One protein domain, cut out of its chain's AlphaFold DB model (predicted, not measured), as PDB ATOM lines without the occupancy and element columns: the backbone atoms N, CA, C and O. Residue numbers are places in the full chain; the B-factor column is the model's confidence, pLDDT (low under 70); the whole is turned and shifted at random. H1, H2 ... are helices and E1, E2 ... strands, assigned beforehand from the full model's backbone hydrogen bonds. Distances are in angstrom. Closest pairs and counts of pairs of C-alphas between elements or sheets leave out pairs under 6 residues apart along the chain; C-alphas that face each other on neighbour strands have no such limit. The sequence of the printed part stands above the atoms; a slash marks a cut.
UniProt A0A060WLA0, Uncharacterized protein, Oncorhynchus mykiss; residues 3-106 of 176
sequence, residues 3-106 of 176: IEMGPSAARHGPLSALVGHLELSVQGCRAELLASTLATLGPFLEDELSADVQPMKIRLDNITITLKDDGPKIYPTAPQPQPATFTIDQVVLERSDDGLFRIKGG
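This is residues 3 to 106 of the 176 residues of an uncharacterized protein of Oncorhynchus mykiss (UniProt A0A060WLA0). Two small sheets meet along a bend and make a V: E1, E3, E6 and E7 form one slope, E2, E4 and E5 the other. H3 starts at the far end of the slope E2 E4 E5 and reaches loosely across the open side of the V, H1 and H2 sit at the far end of the other slope, and residues 74 to 79 stick out as a free loop. The printed part has 104 residues with three named helices and seven named strands, in the order H1 H2 E1 E2 H3 E3 E4 E5 E6 E7. The sheets, E1 E3 E6 E7 and E2 E4 E5, are both mixed, and the class is mixed, helices and strands. The whole is loose, with a radius of gyration of the C-alphas of 18.0 A and spans of 62 by 30 by 18 A.

Begin at E1, residues 21 to 27, an edge strand parallel to E3, residues 56 to 61, at 7 degrees; N 26 and O 59 are 2.8 A apart, within hydrogen-bond range. E3 is antiparallel to E6, residues 91 to 95, with N 58 and O 93 at 2.8 A. E6 forms a hairpin with E7, residues 101 to 105, with N 102 and O 94 at 2.8 A. Look next at Asn 62, where E3 runs on into E4, residues 63 to 68, at 87 degrees. E4 is parallel to E2, residues 30 to 34, with N 33 and O 66 at 2.9 A, and forms a hairpin with E5, residues 84 to 88, with N 65 and O 86 at 2.9 A. E5 runs on into E6 at 77 degrees. H3, residues 35 to 48, only grazes the sheet E2 E4 E5 with residues 35 to 38; the closest C-alphas of H3 and E4, those of Ala 35 and Lys 68, are 5.8 A apart. H1, residues 7 to 12, only grazes the sheet E1 E3 E6 E7, and touches H2, residues 16 to 19, only at the corner, with the C-alphas of Ala 10 and Ala 17 closest at 4.5 A. In H3, 8 of 10 O i to N i+4 pairs are within hydrogen-bond range, in H1 0 of 2, beside 2 of 3 O i to N i+3 pairs, and H2 is too short for an O i to N i+4 pair.

Find C-alpha 21 at (223.212, 197.690, 170.882); from there E1 runs 20.0 A to C-alpha 27. H3 starts at C-alpha 35, (247.920, 211.546, 183.038), and measures 20.6 A. E3 measures 16.6 A and E4 16.3 A. E7 ends at C-alpha 105, (233.401, 191.257, 187.828).

The C-alphas of Pro 7 and Thr 77 are the two farthest apart, at 61.9 A. The printed part has no cut. The link from E4 to E5 is long, with 15 residues. Residues 49 to 51 have pLDDT under 70.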
ATOM      1  N   ILE A   3     227.975 195.774 166.384       92.19
ATOM      2  CA  ILE A   3     226.889 196.746 166.534       92.19
ATOM      3  C   ILE A   3     225.649 196.136 165.895       92.19
ATOM      4  O   ILE A   3     225.716 195.628 164.776       92.19
ATOM      5  N   GLU A   4     224.531 196.183 166.606       92.31
ATOM      6  CA  GLU A   4     223.241 195.698 166.126       92.31
ATOM      7  C   GLU A   4     222.211 196.809 166.149       92.31
ATOM      8  O   GLU A   4     222.181 197.592 167.091       92.31
ATOM      9  N   MET A   5     221.348 196.863 165.137       90.19
ATOM     10  CA  MET A   5     220.294 197.871 165.036       90.19
ATOM     11  C   MET A   5     218.985 197.255 164.535       90.19
ATOM     12  O   MET A   5     218.964 196.171 163.937       90.19
ATOM     13  N   GLY A   6     217.881 197.961 164.781       88.56
ATOM     14  CA  GLY A   6     216.550 197.562 164.339       88.56
ATOM     15  C   GLY A   6     215.959 196.398 165.147       88.56
ATOM     16  O   GLY A   6     216.450 196.066 166.225       88.56
ATOM     17  N   PRO A   7     214.918 195.718 164.630       88.75
ATOM     18  CA  PRO A   7     214.137 194.737 165.395       88.75
ATOM     19  C   PRO A   7     214.967 193.589 165.975       88.75
ATOM     20  O   PRO A   7     214.637 193.045 167.024       88.75
ATOM     21  N   SER A   8     216.071 193.232 165.315       87.00
ATOM     22  CA  SER A   8     216.972 192.188 165.799       87.00
ATOM     23  C   SER A   8     217.639 192.561 167.130       87.00
ATOM     24  O   SER A   8     217.810 191.692 167.984       87.00
ATOM     25  N   ALA A   9     217.930 193.845 167.350       90.94
ATOM     26  CA  ALA A   9     218.573 194.341 168.560       90.94
ATOM     27  C   ALA A   9     217.623 194.381 169.773       90.94
ATOM     28  O   ALA A   9     218.093 194.461 170.903       90.94
ATOM     29  N   ALA A  10     216.304 194.229 169.574       88.50
ATOM     30  CA  ALA A  10     215.302 194.222 170.647       88.50
ATOM     31  C   ALA A  10     215.554 193.152 171.729       88.50
ATOM     32  O   ALA A  10     215.113 193.296 172.865       88.50
ATOM     33  N   ARG A  11     216.300 192.087 171.401       89.31
ATOM     34  CA  ARG A  11     216.717 191.052 172.364       89.31
ATOM     35  C   ARG A  11     217.617 191.579 173.489       89.31
ATOM     36  O   ARG A  11     217.717 190.930 174.523       89.31
ATOM     37  N   HIS A  12     218.302 192.703 173.266       88.00
ATOM     38  CA  HIS A  12     219.227 193.310 174.225       88.00
ATOM     39  C   HIS A  12     218.543 194.330 175.144       88.00
ATOM     40  O   HIS A  12     219.116 194.705 176.162       88.00
ATOM     41  N   GLY A  13     217.321 194.743 174.804       86.31
ATOM     42  CA  GLY A  13     216.529 195.716 175.546       86.31
ATOM     43  C   GLY A  13     215.553 196.454 174.625       86.31
ATOM     44  O   GLY A  13     215.752 196.473 173.403       86.31
ATOM     45  N   PRO A  14     214.492 197.069 175.173       86.25
ATOM     46  CA  PRO A  14     213.551 197.869 174.393       86.25
ATOM     47  C   PRO A  14     214.223 199.029 173.640       86.25
ATOM     48  O   PRO A  14     213.901 199.242 172.471       86.25
ATOM     49  N   LEU A  15     215.188 199.739 174.247       88.75
ATOM     50  CA  LEU A  15     215.865 200.863 173.576       88.75
ATOM     51  C   LEU A  15     216.842 200.409 172.491       88.75
ATOM     52  O   LEU A  15     217.081 201.130 171.520       88.75
ATOM     53  N   SER A  16     217.355 199.183 172.601       89.69
ATOM     54  CA  SER A  16     218.302 198.622 171.633       89.69
ATOM     55  C   SER A  16     217.699 198.492 170.230       89.69
ATOM     56  O   SER A  16     218.424 198.601 169.245       89.69
ATOM     57  N   ALA A  17     216.380 198.313 170.100       88.38
ATOM     58  CA  ALA A  17     215.723 198.272 168.792       88.38
ATOM     59  C   ALA A  17     215.766 199.623 168.051       88.38
ATOM     60  O   ALA A  17     215.785 199.641 166.820       88.38
ATOM     61  N   LEU A  18     215.780 200.729 168.804       89.00
ATOM     62  CA  LEU A  18     215.730 202.097 168.289       89.00
ATOM     63  C   LEU A  18     217.132 202.697 168.108       89.00
ATOM     64  O   LEU A  18     217.441 203.204 167.035       89.00
ATOM     65  N   VAL A  19     217.972 202.614 169.144       90.00
ATOM     66  CA  VAL A  19     219.293 203.281 169.211       90.00
ATOM     67  C   VAL A  19     220.444 202.310 168.895       90.00
ATOM     68  O   VAL A  19     221.579 202.708 168.634       90.00
ATOM     69  N   GLY A  20     220.147 201.011 168.855       91.44
ATOM     70  CA  GLY A  20     221.123 199.954 168.625       91.44
ATOM     71  C   GLY A  20     221.816 199.476 169.897       91.44
ATOM     72  O   GLY A  20     221.830 200.154 170.919       91.44
ATOM     73  N   HIS A  21     222.417 198.291 169.817       93.25
ATOM     74  CA  HIS A  21     223.212 197.690 170.882       93.25
ATOM     75  C   HIS A  21     224.678 197.579 170.455       93.25
ATOM     76  O   HIS A  21     224.974 197.033 169.389       93.25
ATOM     77  N   LEU A  22     225.594 198.071 171.293       93.50
ATOM     78  CA  LEU A  22     227.039 197.951 171.083       93.50
ATOM     79  C   LEU A  22     227.626 196.851 171.970       93.50
ATOM     80  O   LEU A  22     227.578 196.936 173.193       93.50
ATOM     81  N   GLU A  23     228.282 195.868 171.359       94.75
ATOM     82  CA  GLU A  23     229.043 194.842 172.066       94.75
ATOM     83  C   GLU A  23     230.526 194.886 171.659       94.75
ATOM     84  O   GLU A  23     230.907 194.745 170.490       94.75
ATOM     85  N   LEU A  24     231.398 195.069 172.644       95.31
ATOM     86  CA  LEU A  24     232.845 195.115 172.475       95.31
ATOM     87  C   LEU A  24     233.496 194.080 173.391       95.31
ATOM     88  O   LEU A  24     233.091 193.895 174.533       95.31
ATOM     89  N   SER A  25     234.524 193.408 172.887       94.94
ATOM     90  CA  SER A  25     235.396 192.556 173.688       94.94
ATOM     91  C   SER A  25     236.825 192.953 173.374       94.94
ATOM     92  O   SER A  25     237.213 192.960 172.204       94.94
ATOM     93  N   VAL A  26     237.577 193.312 174.404       95.00
ATOM     94  CA  VAL A  26     238.997 193.634 174.334       95.00
ATOM     95  C   VAL A  26     239.719 192.585 175.160       95.00
ATOM     96  O   VAL A  26     239.333 192.334 176.299       95.00
ATOM     97  N   GLN A  27     240.743 191.965 174.579       95.50
ATOM     98  CA  GLN A  27     241.519 190.927 175.242       95.50
ATOM     99  C   GLN A  27     243.013 191.137 175.007       95.50
ATOM    100  O   GLN A  27     243.412 191.452 173.885       95.50
ATOM    101  N   GLY A  28     243.830 190.961 176.049       94.19
ATOM    102  CA  GLY A  28     245.295 190.960 175.932       94.19
ATOM    103  C   GLY A  28     245.888 192.295 175.472       94.19
ATOM    104  O   GLY A  28     246.987 192.331 174.919       94.19
ATOM    105  N   CYS A  29     245.149 193.393 175.634       94.62
ATOM    106  CA  CYS A  29     245.584 194.710 175.189       94.62
ATOM    107  C   CYS A  29     246.559 195.314 176.197       94.62
ATOM    108  O   CYS A  29     246.318 195.281 177.403       94.62
ATOM    109  N   ARG A  30     247.628 195.934 175.694       96.75
ATOM    110  CA  ARG A  30     248.517 196.774 176.489       96.75
ATOM    111  C   ARG A  30     248.490 198.192 175.944       96.75
ATOM    112  O   ARG A  30     248.849 198.408 174.790       96.75
ATOM    113  N   ALA A  31     248.093 199.139 176.782       95.25
ATOM    114  CA  ALA A  31     248.000 200.545 176.426       95.25
ATOM    115  C   ALA A  31     248.844 201.402 177.370       95.25
ATOM    116  O   ALA A  31     248.956 201.118 178.564       95.25
ATOM    117  N   GLU A  32     249.421 202.470 176.831       96.06
ATOM    118  CA  GLU A  32     250.057 203.521 177.616       96.06
ATOM    119  C   GLU A  32     249.220 204.791 177.485       96.06
ATOM    120  O   GLU A  32     248.896 205.207 176.373       96.06
ATOM    121  N   LEU A  33     248.855 205.389 178.615       94.94
ATOM    122  CA  LEU A  33     248.064 206.613 178.675       94.94
ATOM    123  C   LEU A  33     248.850 207.687 179.421       94.94
ATOM    124  O   LEU A  33     249.597 207.384 180.354       94.94
ATOM    125  N   LEU A  34     248.679 208.942 179.016       95.19
ATOM    126  CA  LEU A  34     249.220 210.085 179.743       95.19
ATOM    127  C   LEU A  34     248.230 210.527 180.825       95.19
ATOM    128  O   LEU A  34     247.013 210.434 180.636       95.19
ATOM    129  N   ALA A  35     248.740 211.018 181.953       92.81
ATOM    130  CA  ALA A  35     247.920 211.546 183.038       92.81
ATOM    131  C   ALA A  35     247.046 212.710 182.554       92.81
ATOM    132  O   ALA A  35     245.859 212.763 182.884       92.81
ATOM    133  N   SER A  36     247.594 213.571 181.690       93.56
ATOM    134  CA  SER A  36     246.843 214.637 181.024       93.56
ATOM    135  C   SER A  36     245.639 214.111 180.237       93.56
ATOM    136  O   SER A  36     244.549 214.656 180.375       93.56
ATOM    137  N   THR A  37     245.788 213.012 179.488       92.81
ATOM    138  CA  THR A  37     244.703 212.420 178.684       92.81
ATOM    139  C   THR A  37     243.538 211.962 179.557       92.81
ATOM    140  O   THR A  37     242.381 212.201 179.219       92.81
ATOM    141  N   LEU A  38     243.833 211.323 180.694       91.06
ATOM    142  CA  LEU A  38     242.800 210.884 181.634       91.06
ATOM    143  C   LEU A  38     242.115 212.082 182.309       91.06
ATOM    144  O   LEU A  38     240.898 212.070 182.480       91.06
ATOM    145  N   ALA A  39     242.878 213.129 182.638       90.62
ATOM    146  CA  ALA A  39     242.347 214.358 183.224       90.62
ATOM    147  C   ALA A  39     241.434 215.134 182.256       90.62
ATOM    148  O   ALA A  39     240.464 215.749 182.690       90.62
ATOM    149  N   THR A  40     241.702 215.079 180.948       89.75
ATOM    150  CA  THR A  40     240.890 215.751 179.920       89.75
ATOM    151  C   THR A  40     239.709 214.922 179.421       89.75
ATOM    152  O   THR A  40     238.894 215.433 178.656       89.75
ATOM    153  N   LEU A  41     239.597 213.655 179.830       89.31
ATOM    154  CA  LEU A  41     238.537 212.776 179.340       89.31
ATOM    155  C   LEU A  41     237.150 213.229 179.812       89.31
ATOM    156  O   LEU A  41     236.217 213.193 179.025       89.31
ATOM    157  N   GLY A  42     237.013 213.681 181.062       86.31
ATOM    158  CA  GLY A  42     235.731 214.146 181.613       86.31
ATOM    159  C   GLY A  42     235.076 215.243 180.762       86.31
ATOM    160  O   GLY A  42     234.006 214.988 180.213       86.31
ATOM    161  N   PRO A  43     235.744 216.397 180.559       86.31
ATOM    162  CA  PRO A  43     235.230 217.476 179.711       86.31
ATOM    163  C   PRO A  43     234.893 217.029 178.282       86.31
ATOM    164  O   PRO A  43     233.865 217.409 177.741       86.31
ATOM    165  N   PHE A  44     235.714 216.156 177.687       83.19
ATOM    166  CA  PHE A  44     235.430 215.598 176.360       83.19
ATOM    167  C   PHE A  44     234.113 214.803 176.329       83.19
ATOM    168  O   PHE A  44     233.350 214.893 175.371       83.19
ATOM    169  N   LEU A  45     233.834 214.019 177.374       82.62
ATOM    170  CA  LEU A  45     232.596 213.245 177.459       82.62
ATOM    171  C   LEU A  45     231.371 214.130 177.732       82.62
ATOM    172  O   LEU A  45     230.288 213.783 177.273       82.62
ATOM    173  N   GLU A  46     231.523 215.245 178.448       80.38
ATOM    174  CA  GLU A  46     230.433 216.206 178.686       80.38
ATOM    175  C   GLU A  46     229.935 216.829 177.374       80.38
ATOM    176  O   GLU A  46     228.725 216.910 177.148       80.38
ATOM    177  N   ASP A  47     230.861 217.186 176.484       75.62
ATOM    178  CA  ASP A  47     230.536 217.831 175.213       75.62
ATOM    179  C   ASP A  47     229.974 216.835 174.175       75.62
ATOM    180  O   ASP A  47     229.010 217.142 173.471       75.62
ATOM    181  N   GLU A  48     230.524 215.616 174.101       70.19
ATOM    182  CA  GLU A  48     230.225 214.661 173.018       70.19
ATOM    183  C   GLU A  48     229.169 213.593 173.377       70.19
ATOM    184  O   GLU A  48     228.502 213.062 172.488       70.19
ATOM    185  N   LEU A  49     228.973 213.251 174.662       63.69
ATOM    186  CA  LEU A  49     228.036 212.189 175.081       63.69
ATOM    187  C   LEU A  49     226.634 212.678 175.469       63.69
ATOM    188  O   LEU A  49     225.869 211.918 176.065       63.69
ATOM    189  N   SER A  50     226.234 213.882 175.056       60.47
ATOM    190  CA  SER A  50     224.846 214.367 175.196       60.47
ATOM    191  C   SER A  50     223.810 213.556 174.380       60.47
ATOM    192  O   SER A  50     222.633 213.912 174.335       60.47
ATOM    193  N   ALA A  51     224.237 212.481 173.711       63.03
ATOM    194  CA  ALA A  51     223.414 211.617 172.877       63.03
ATOM    195  C   ALA A  51     222.502 210.671 173.680       63.03
ATOM    196  O   ALA A  51     222.768 210.333 174.839       63.03
ATOM    197  N   ASP A  52     221.449 210.200 173.000       74.88
ATOM    198  CA  ASP A  52     220.520 209.179 173.480       74.88
ATOM    199  C   ASP A  52     221.246 208.012 174.163       74.88
ATOM    200  O   ASP A  52     222.347 207.600 173.780       74.88
ATOM    201  N   VAL A  53     220.609 207.457 175.195       85.31
ATOM    202  CA  VAL A  53     221.135 206.303 175.928       85.31
ATOM    203  C   VAL A  53     221.255 205.117 174.973       85.31
ATOM    204  O   VAL A  53     220.283 204.411 174.720       85.31
ATOM    205  N   GLN A  54     222.460 204.895 174.449       88.31
ATOM    206  CA  GLN A  54     222.787 203.714 173.663       88.31
ATOM    207  C   GLN A  54     223.203 202.571 174.602       88.31
ATOM    208  O   GLN A  54     224.238 202.692 175.275       88.31
ATOM    209  N   PRO A  55     222.446 201.458 174.656       91.75
ATOM    210  CA  PRO A  55     222.818 200.297 175.452       91.75
ATOM    211  C   PRO A  55     224.114 199.666 174.937       91.75
ATOM    212  O   PRO A  55     224.284 199.443 173.733       91.75
ATOM    213  N   MET A  56     225.030 199.337 175.847       93.75
ATOM    214  CA  MET A  56     226.313 198.746 175.464       93.75
ATOM    215  C   MET A  56     226.877 197.765 176.483       93.75
ATOM    216  O   MET A  56     226.624 197.869 177.682       93.75
ATOM    217  N   LYS A  57     227.685 196.826 175.992       94.81
ATOM    218  CA  LYS A  57     228.390 195.811 176.772       94.81
ATOM    219  C   LYS A  57     229.839 195.699 176.313       94.81
ATOM    220  O   LYS A  57     230.115 195.260 175.200       94.81
ATOM    221  N   ILE A  58     230.769 196.060 177.187       95.69
ATOM    222  CA  ILE A  58     232.209 196.021 176.936       95.69
ATOM    223  C   ILE A  58     232.831 194.982 177.870       95.69
ATOM    224  O   ILE A  58     232.775 195.130 179.087       95.69
ATOM    225  N   ARG A  59     233.421 193.924 177.309       96.12
ATOM    226  CA  ARG A  59     234.208 192.924 178.045       96.12
ATOM    227  C   ARG A  59     235.689 193.255 177.934       96.12
ATOM    228  O   ARG A  59     236.180 193.508 176.836       96.12
ATOM    229  N   LEU A  60     236.377 193.240 179.063       95.50
ATOM    230  CA  LEU A  60     237.795 193.523 179.205       95.50
ATOM    231  C   LEU A  60     238.448 192.310 179.861       95.50
ATOM    232  O   LEU A  60     238.083 191.946 180.976       95.50
ATOM    233  N   ASP A  61     239.387 191.684 179.165       95.62
ATOM    234  CA  ASP A  61     240.090 190.492 179.635       95.62
ATOM    235  C   ASP A  61     241.599 190.683 179.486       95.62
ATOM    236  O   ASP A  61     242.073 191.058 178.410       95.62
ATOM    237  N   ASN A  62     242.364 190.458 180.555       95.56
ATOM    238  CA  ASN A  62     243.815 190.622 180.551       95.56
ATOM    239  C   ASN A  62     244.305 191.940 179.895       95.56
ATOM    240  O   ASN A  62     245.126 191.942 178.973       95.56
ATOM    241  N   ILE A  63     243.764 193.081 180.326       96.94
ATOM    242  CA  ILE A  63     244.155 194.404 179.824       96.94
ATOM    243  C   ILE A  63     245.200 195.002 180.753       96.94
ATOM    244  O   ILE A  63     244.991 195.068 181.957       96.94
ATOM    245  N   THR A  64     246.310 195.490 180.212       97.56
ATOM    246  CA  THR A  64     247.347 196.194 180.975       97.56
ATOM    247  C   THR A  64     247.370 197.661 180.572       97.56
ATOM    248  O   THR A  64     247.544 197.980 179.396       97.56
ATOM    249  N   ILE A  65     247.232 198.563 181.540       96.56
ATOM    250  CA  ILE A  65     247.294 200.008 181.315       96.56
ATOM    251  C   ILE A  65     248.464 200.570 182.115       96.56
ATOM    252  O   ILE A  65     248.560 200.362 183.324       96.56
ATOM    253  N   THR A  66     249.349 201.295 181.436       97.44
ATOM    254  CA  THR A  66     250.440 202.050 182.057       97.44
ATOM    255  C   THR A  66     250.136 203.539 181.952       97.44
ATOM    256  O   THR A  66     250.120 204.098 180.858       97.44
ATOM    257  N   LEU A  67     249.918 204.186 183.091       96.19
ATOM    258  CA  LEU A  67     249.724 205.623 183.204       96.19
ATOM    259  C   LEU A  67     251.071 206.315 183.427       96.19
ATOM    260  O   LEU A  67     251.792 205.996 184.378       96.19
ATOM    261  N   LYS A  68     251.410 207.261 182.551       95.56
ATOM    262  CA  LYS A  68     252.616 208.090 182.636       95.56
ATOM    263  C   LYS A  68     252.221 209.515 182.985       95.56
ATOM    264  O   LYS A  68     251.364 210.091 182.327       95.56
ATOM    265  N   ASP A  69     252.861 210.080 183.998       93.19
ATOM    266  CA  ASP A  69     252.688 211.490 184.325       93.19
ATOM    267  C   ASP A  69     253.562 212.346 183.397       93.19
ATOM    268  O   ASP A  69     254.785 212.188 183.331       93.19
ATOM    269  N   ASP A  70     252.891 213.199 182.630       92.06
ATOM    270  CA  ASP A  70     253.443 214.152 181.673       92.06
ATOM    271  C   ASP A  70     253.327 215.605 182.161       92.06
ATOM    272  O   ASP A  70     253.528 216.545 181.387       92.06
ATOM    273  N   GLY A  71     253.035 215.799 183.449       88.31
ATOM    274  CA  GLY A  71     252.994 217.107 184.074       88.31
ATOM    275  C   GLY A  71     254.330 217.858 183.982       88.31
ATOM    276  O   GLY A  71     255.411 217.259 183.892       88.31
ATOM    277  N   PRO A  72     254.289 219.201 184.014       87.75
ATOM    278  CA  PRO A  72     255.501 220.002 184.017       87.75
ATOM    279  C   PRO A  72     256.350 219.664 185.247       87.75
ATOM    280  O   PRO A  72     255.860 219.591 186.374       87.75
ATOM    281  N   LYS A  73     257.656 219.496 185.037       84.12
ATOM    282  CA  LYS A  73     258.589 219.288 186.145       84.12
ATOM    283  C   LYS A  73     258.623 220.533 187.027       84.12
ATOM    284  O   LYS A  73     258.795 221.639 186.525       84.12
ATOM    285  N   ILE A  74     258.564 220.330 188.342       84.25
ATOM    286  CA  ILE A  74     258.671 221.420 189.323       84.25
ATOM    287  C   ILE A  74     260.053 222.098 189.223       84.25
ATOM    288  O   ILE A  74     260.156 223.316 189.330       84.25
ATOM    289  N   TYR A  75     261.107 221.318 188.939       89.69
ATOM    290  CA  TYR A  75     262.467 221.808 188.685       89.69
ATOM    291  C   TYR A  75     263.175 220.952 187.615       89.69
ATOM    292  O   TYR A  75     262.862 219.765 187.491       89.69
ATOM    293  N   PRO A  76     264.174 221.480 186.876       83.50
ATOM    294  CA  PRO A  76     264.881 220.729 185.827       83.50
ATOM    295  C   PRO A  76     265.552 219.430 186.301       83.50
ATOM    296  O   PRO A  76     265.645 218.470 185.538       83.50
ATOM    297  N   THR A  77     265.997 219.390 187.559       88.56
ATOM    298  CA  THR A  77     266.659 218.240 188.197       88.56
ATOM    299  C   THR A  77     265.696 217.309 188.932       88.56
ATOM    300  O   THR A  77     266.144 216.334 189.534       88.56
ATOM    301  N   ALA A  78     264.388 217.592 188.911       85.88
ATOM    302  CA  ALA A  78     263.405 216.744 189.567       85.88
ATOM    303  C   ALA A  78     263.425 215.330 188.950       85.88
ATOM    304  O   ALA A  78     263.511 215.200 187.718       85.88
ATOM    305  N   PRO A  79     263.348 214.275 189.782       85.25
ATOM    306  CA  PRO A  79     263.271 212.908 189.290       85.25
ATOM    307  C   PRO A  79     262.024 212.734 188.421       85.25
ATOM    308  O   PRO A  79     261.013 213.413 188.611       85.25
ATOM    309  N   GLN A  80     262.102 211.831 187.443       82.25
ATOM    310  CA  GLN A  80     260.952 211.537 186.598       82.25
ATOM    311  C   GLN A  80     259.852 210.858 187.432       82.25
ATOM    312  O   GLN A  80     260.173 209.958 188.213       82.25
ATOM    313  N   PRO A  81     258.577 211.251 187.265       86.94
ATOM    314  CA  PRO A  81     257.464 210.558 187.898       86.94
ATOM    315  C   PRO A  81     257.453 209.069 187.542       86.94
ATOM    316  O   PRO A  81     257.646 208.689 186.383       86.94
ATOM    317  N   GLN A  82     257.223 208.217 188.541       91.81
ATOM    318  CA  GLN A  82     257.152 206.776 188.332       91.81
ATOM    319  C   GLN A  82     255.818 206.409 187.656       91.81
ATOM    320  O   GLN A  82     254.764 206.758 188.190       91.81
ATOM    321  N   PRO A  83     255.828 205.681 186.522       94.88
ATOM    322  CA  PRO A  83     254.592 205.238 185.885       94.88
ATOM    323  C   PRO A  83     253.798 204.281 186.778       94.88
ATOM    324  O   PRO A  83     254.367 203.372 187.389       94.88
ATOM    325  N   ALA A  84     252.476 204.435 186.794       94.94
ATOM    326  CA  ALA A  84     251.570 203.513 187.469       94.94
ATOM    327  C   ALA A  84     251.058 202.481 186.460       94.94
ATOM    328  O   ALA A  84     250.507 202.847 185.428       94.94
ATOM    329  N   THR A  85     251.245 201.189 186.730       96.00
ATOM    330  CA  THR A  85     250.736 200.116 185.860       96.00
ATOM    331  C   THR A  85     249.721 199.282 186.613       96.00
ATOM    332  O   THR A  85     249.994 198.840 187.727       96.00
ATOM    333  N   PHE A  86     248.568 199.055 185.997       94.88
ATOM    334  CA  PHE A  86     247.517 198.210 186.542       94.88
ATOM    335  C   PHE A  86     246.950 197.297 185.462       94.88
ATOM    336  O   PHE A  86     247.012 197.588 184.263       94.88
ATOM    337  N   THR A  87     246.410 196.171 185.909       95.81
ATOM    338  CA  THR A  87     245.805 195.158 185.053       95.81
ATOM    339  C   THR A  87     244.318 195.058 185.347       95.81
ATOM    340  O   THR A  87     243.916 194.993 186.508       95.81
ATOM    341  N   ILE A  88     243.508 195.031 184.297       94.94
ATOM    342  CA  ILE A  88     242.072 194.793 184.354       94.94
ATOM    343  C   ILE A  88     241.851 193.390 183.807       94.94
ATOM    344  O   ILE A  88     242.077 193.151 182.621       94.94
ATOM    345  N   ASP A  89     241.419 192.478 184.672       93.94
ATOM    346  CA  ASP A  89     241.129 191.106 184.281       93.94
ATOM    347  C   ASP A  89     239.662 190.781 184.511       93.94
ATOM    348  O   ASP A  89     239.115 191.128 185.559       93.94
ATOM    349  N   GLN A  90     239.049 190.136 183.517       94.19
ATOM    350  CA  GLN A  90     237.662 189.693 183.563       94.19
ATOM    351  C   GLN A  90     236.728 190.794 184.097       94.19
ATOM    352  O   GLN A  90     236.113 190.642 185.142       94.19
ATOM    353  N   VAL A  91     236.622 191.934 183.415       95.50
ATOM    354  CA  VAL A  91     235.688 193.015 183.778       95.50
ATOM    355  C   VAL A  91     234.670 193.213 182.670       95.50
ATOM    356  O   VAL A  91     235.002 193.224 181.487       95.50
ATOM    357  N   VAL A  92     233.410 193.401 183.053       95.75
ATOM    358  CA  VAL A  92     232.335 193.744 182.124       95.75
ATOM    359  C   VAL A  92     231.761 195.101 182.507       95.75
ATOM    360  O   VAL A  92     231.242 195.274 183.608       95.75
ATOM    361  N   LEU A  93     231.837 196.055 181.586       94.94
ATOM    362  CA  LEU A  93     231.165 197.342 181.676       94.94
ATOM    363  C   LEU A  93     229.873 197.279 180.861       94.94
ATOM    364  O   LEU A  93     229.909 197.071 179.649       94.94
ATOM    365  N   GLU A  94     228.732 197.452 181.518       94.44
ATOM    366  CA  GLU A  94     227.417 197.467 180.874       94.44
ATOM    367  C   GLU A  94     226.739 198.819 181.090       94.44
ATOM    368  O   GLU A  94     226.641 199.283 182.222       94.44
ATOM    369  N   ARG A  95     226.236 199.428 180.014       92.75
ATOM    370  CA  ARG A  95     225.291 200.548 180.072       92.75
ATOM    371  C   ARG A  95     223.923 200.008 179.689       92.75
ATOM    372  O   ARG A  95     223.763 199.501 178.578       92.75
ATOM    373  N   SER A  96     222.983 200.057 180.626       88.75
ATOM    374  CA  SER A  96     221.615 199.580 180.397       88.75
ATOM    375  C   SER A  96     220.740 200.700 179.830       88.75
ATOM    376  O   SER A  96     221.177 201.843 179.696       88.75
ATOM    377  N   ASP A  97     219.496 200.366 179.502       90.12
ATOM    378  CA  ASP A  97     218.504 201.294 178.950       90.12
ATOM    379  C   ASP A  97     218.154 202.459 179.905       90.12
ATOM    380  O   ASP A  97     217.621 203.476 179.475       90.12
ATOM    381  N   ASP A  98     218.485 202.344 181.195       88.12
ATOM    382  CA  ASP A  98     218.367 203.408 182.206       88.12
ATOM    383  C   ASP A  98     219.510 204.442 182.152       88.12
ATOM    384  O   ASP A  98     219.506 205.425 182.890       88.12
ATOM    385  N   GLY A  99     220.506 204.222 181.291       85.56
ATOM    386  CA  GLY A  99     221.670 205.085 181.125       85.56
ATOM    387  C   GLY A  99     222.765 204.872 182.163       85.56
ATOM    388  O   GLY A  99     223.842 205.454 182.010       85.56
ATOM    389  N   LEU A 100     222.541 204.018 183.166       88.50
ATOM    390  CA  LEU A 100     223.504 203.753 184.224       88.50
ATOM    391  C   LEU A 100     224.598 202.801 183.741       88.50
ATOM    392  O   LEU A 100     224.342 201.751 183.146       88.50
ATOM    393  N   PHE A 101     225.837 203.155 184.070       90.62
ATOM    394  CA  PHE A 101     227.002 202.312 183.851       90.62
ATOM    395  C   PHE A 101     227.205 201.386 185.047       90.62
ATOM    396  O   PHE A 101     227.290 201.825 186.194       90.62
ATOM    397  N   ARG A 102     227.308 200.087 184.778       93.75
ATOM    398  CA  ARG A 102     227.538 199.041 185.772       93.75
ATOM    399  C   ARG A 102     228.851 198.348 185.460       93.75
ATOM    400  O   ARG A 102     229.021 197.796 184.377       93.75
ATOM    401  N   ILE A 103     229.753 198.345 186.433       95.38
ATOM    402  CA  ILE A 103     230.988 197.566 186.383       95.38
ATOM    403  C   ILE A 103     230.718 196.249 187.106       95.38
ATOM    404  O   ILE A 103     230.315 196.242 188.268       95.38
ATOM    405  N   LYS A 104     230.902 195.136 186.403       93.88
ATOM    406  CA  LYS A 104     230.737 193.783 186.934       93.88
ATOM    407  C   LYS A 104     232.070 193.052 186.861       93.88
ATOM    408  O   LYS A 104     232.769 193.134 185.851       93.88
ATOM    409  N   GLY A 105     232.390 192.306 187.916       90.31
ATOM    410  CA  GLY A 105     233.401 191.257 187.828       90.31
ATOM    411  C   GLY A 105     232.932 190.194 186.840       90.31
ATOM    412  O   GLY A 105     231.740 189.890 186.757       90.31
ATOM    413  N   GLY A 106     233.859 189.676 186.053       72.62
ATOM    414  CA  GLY A 106     233.647 188.665 185.038       72.62
ATOM    415  C   GLY A 106     233.305 187.362 185.720       72.62
ATOM    416  O   GLY A 106     234.147 186.523 186.007       72.62
TER     417      GLY A 106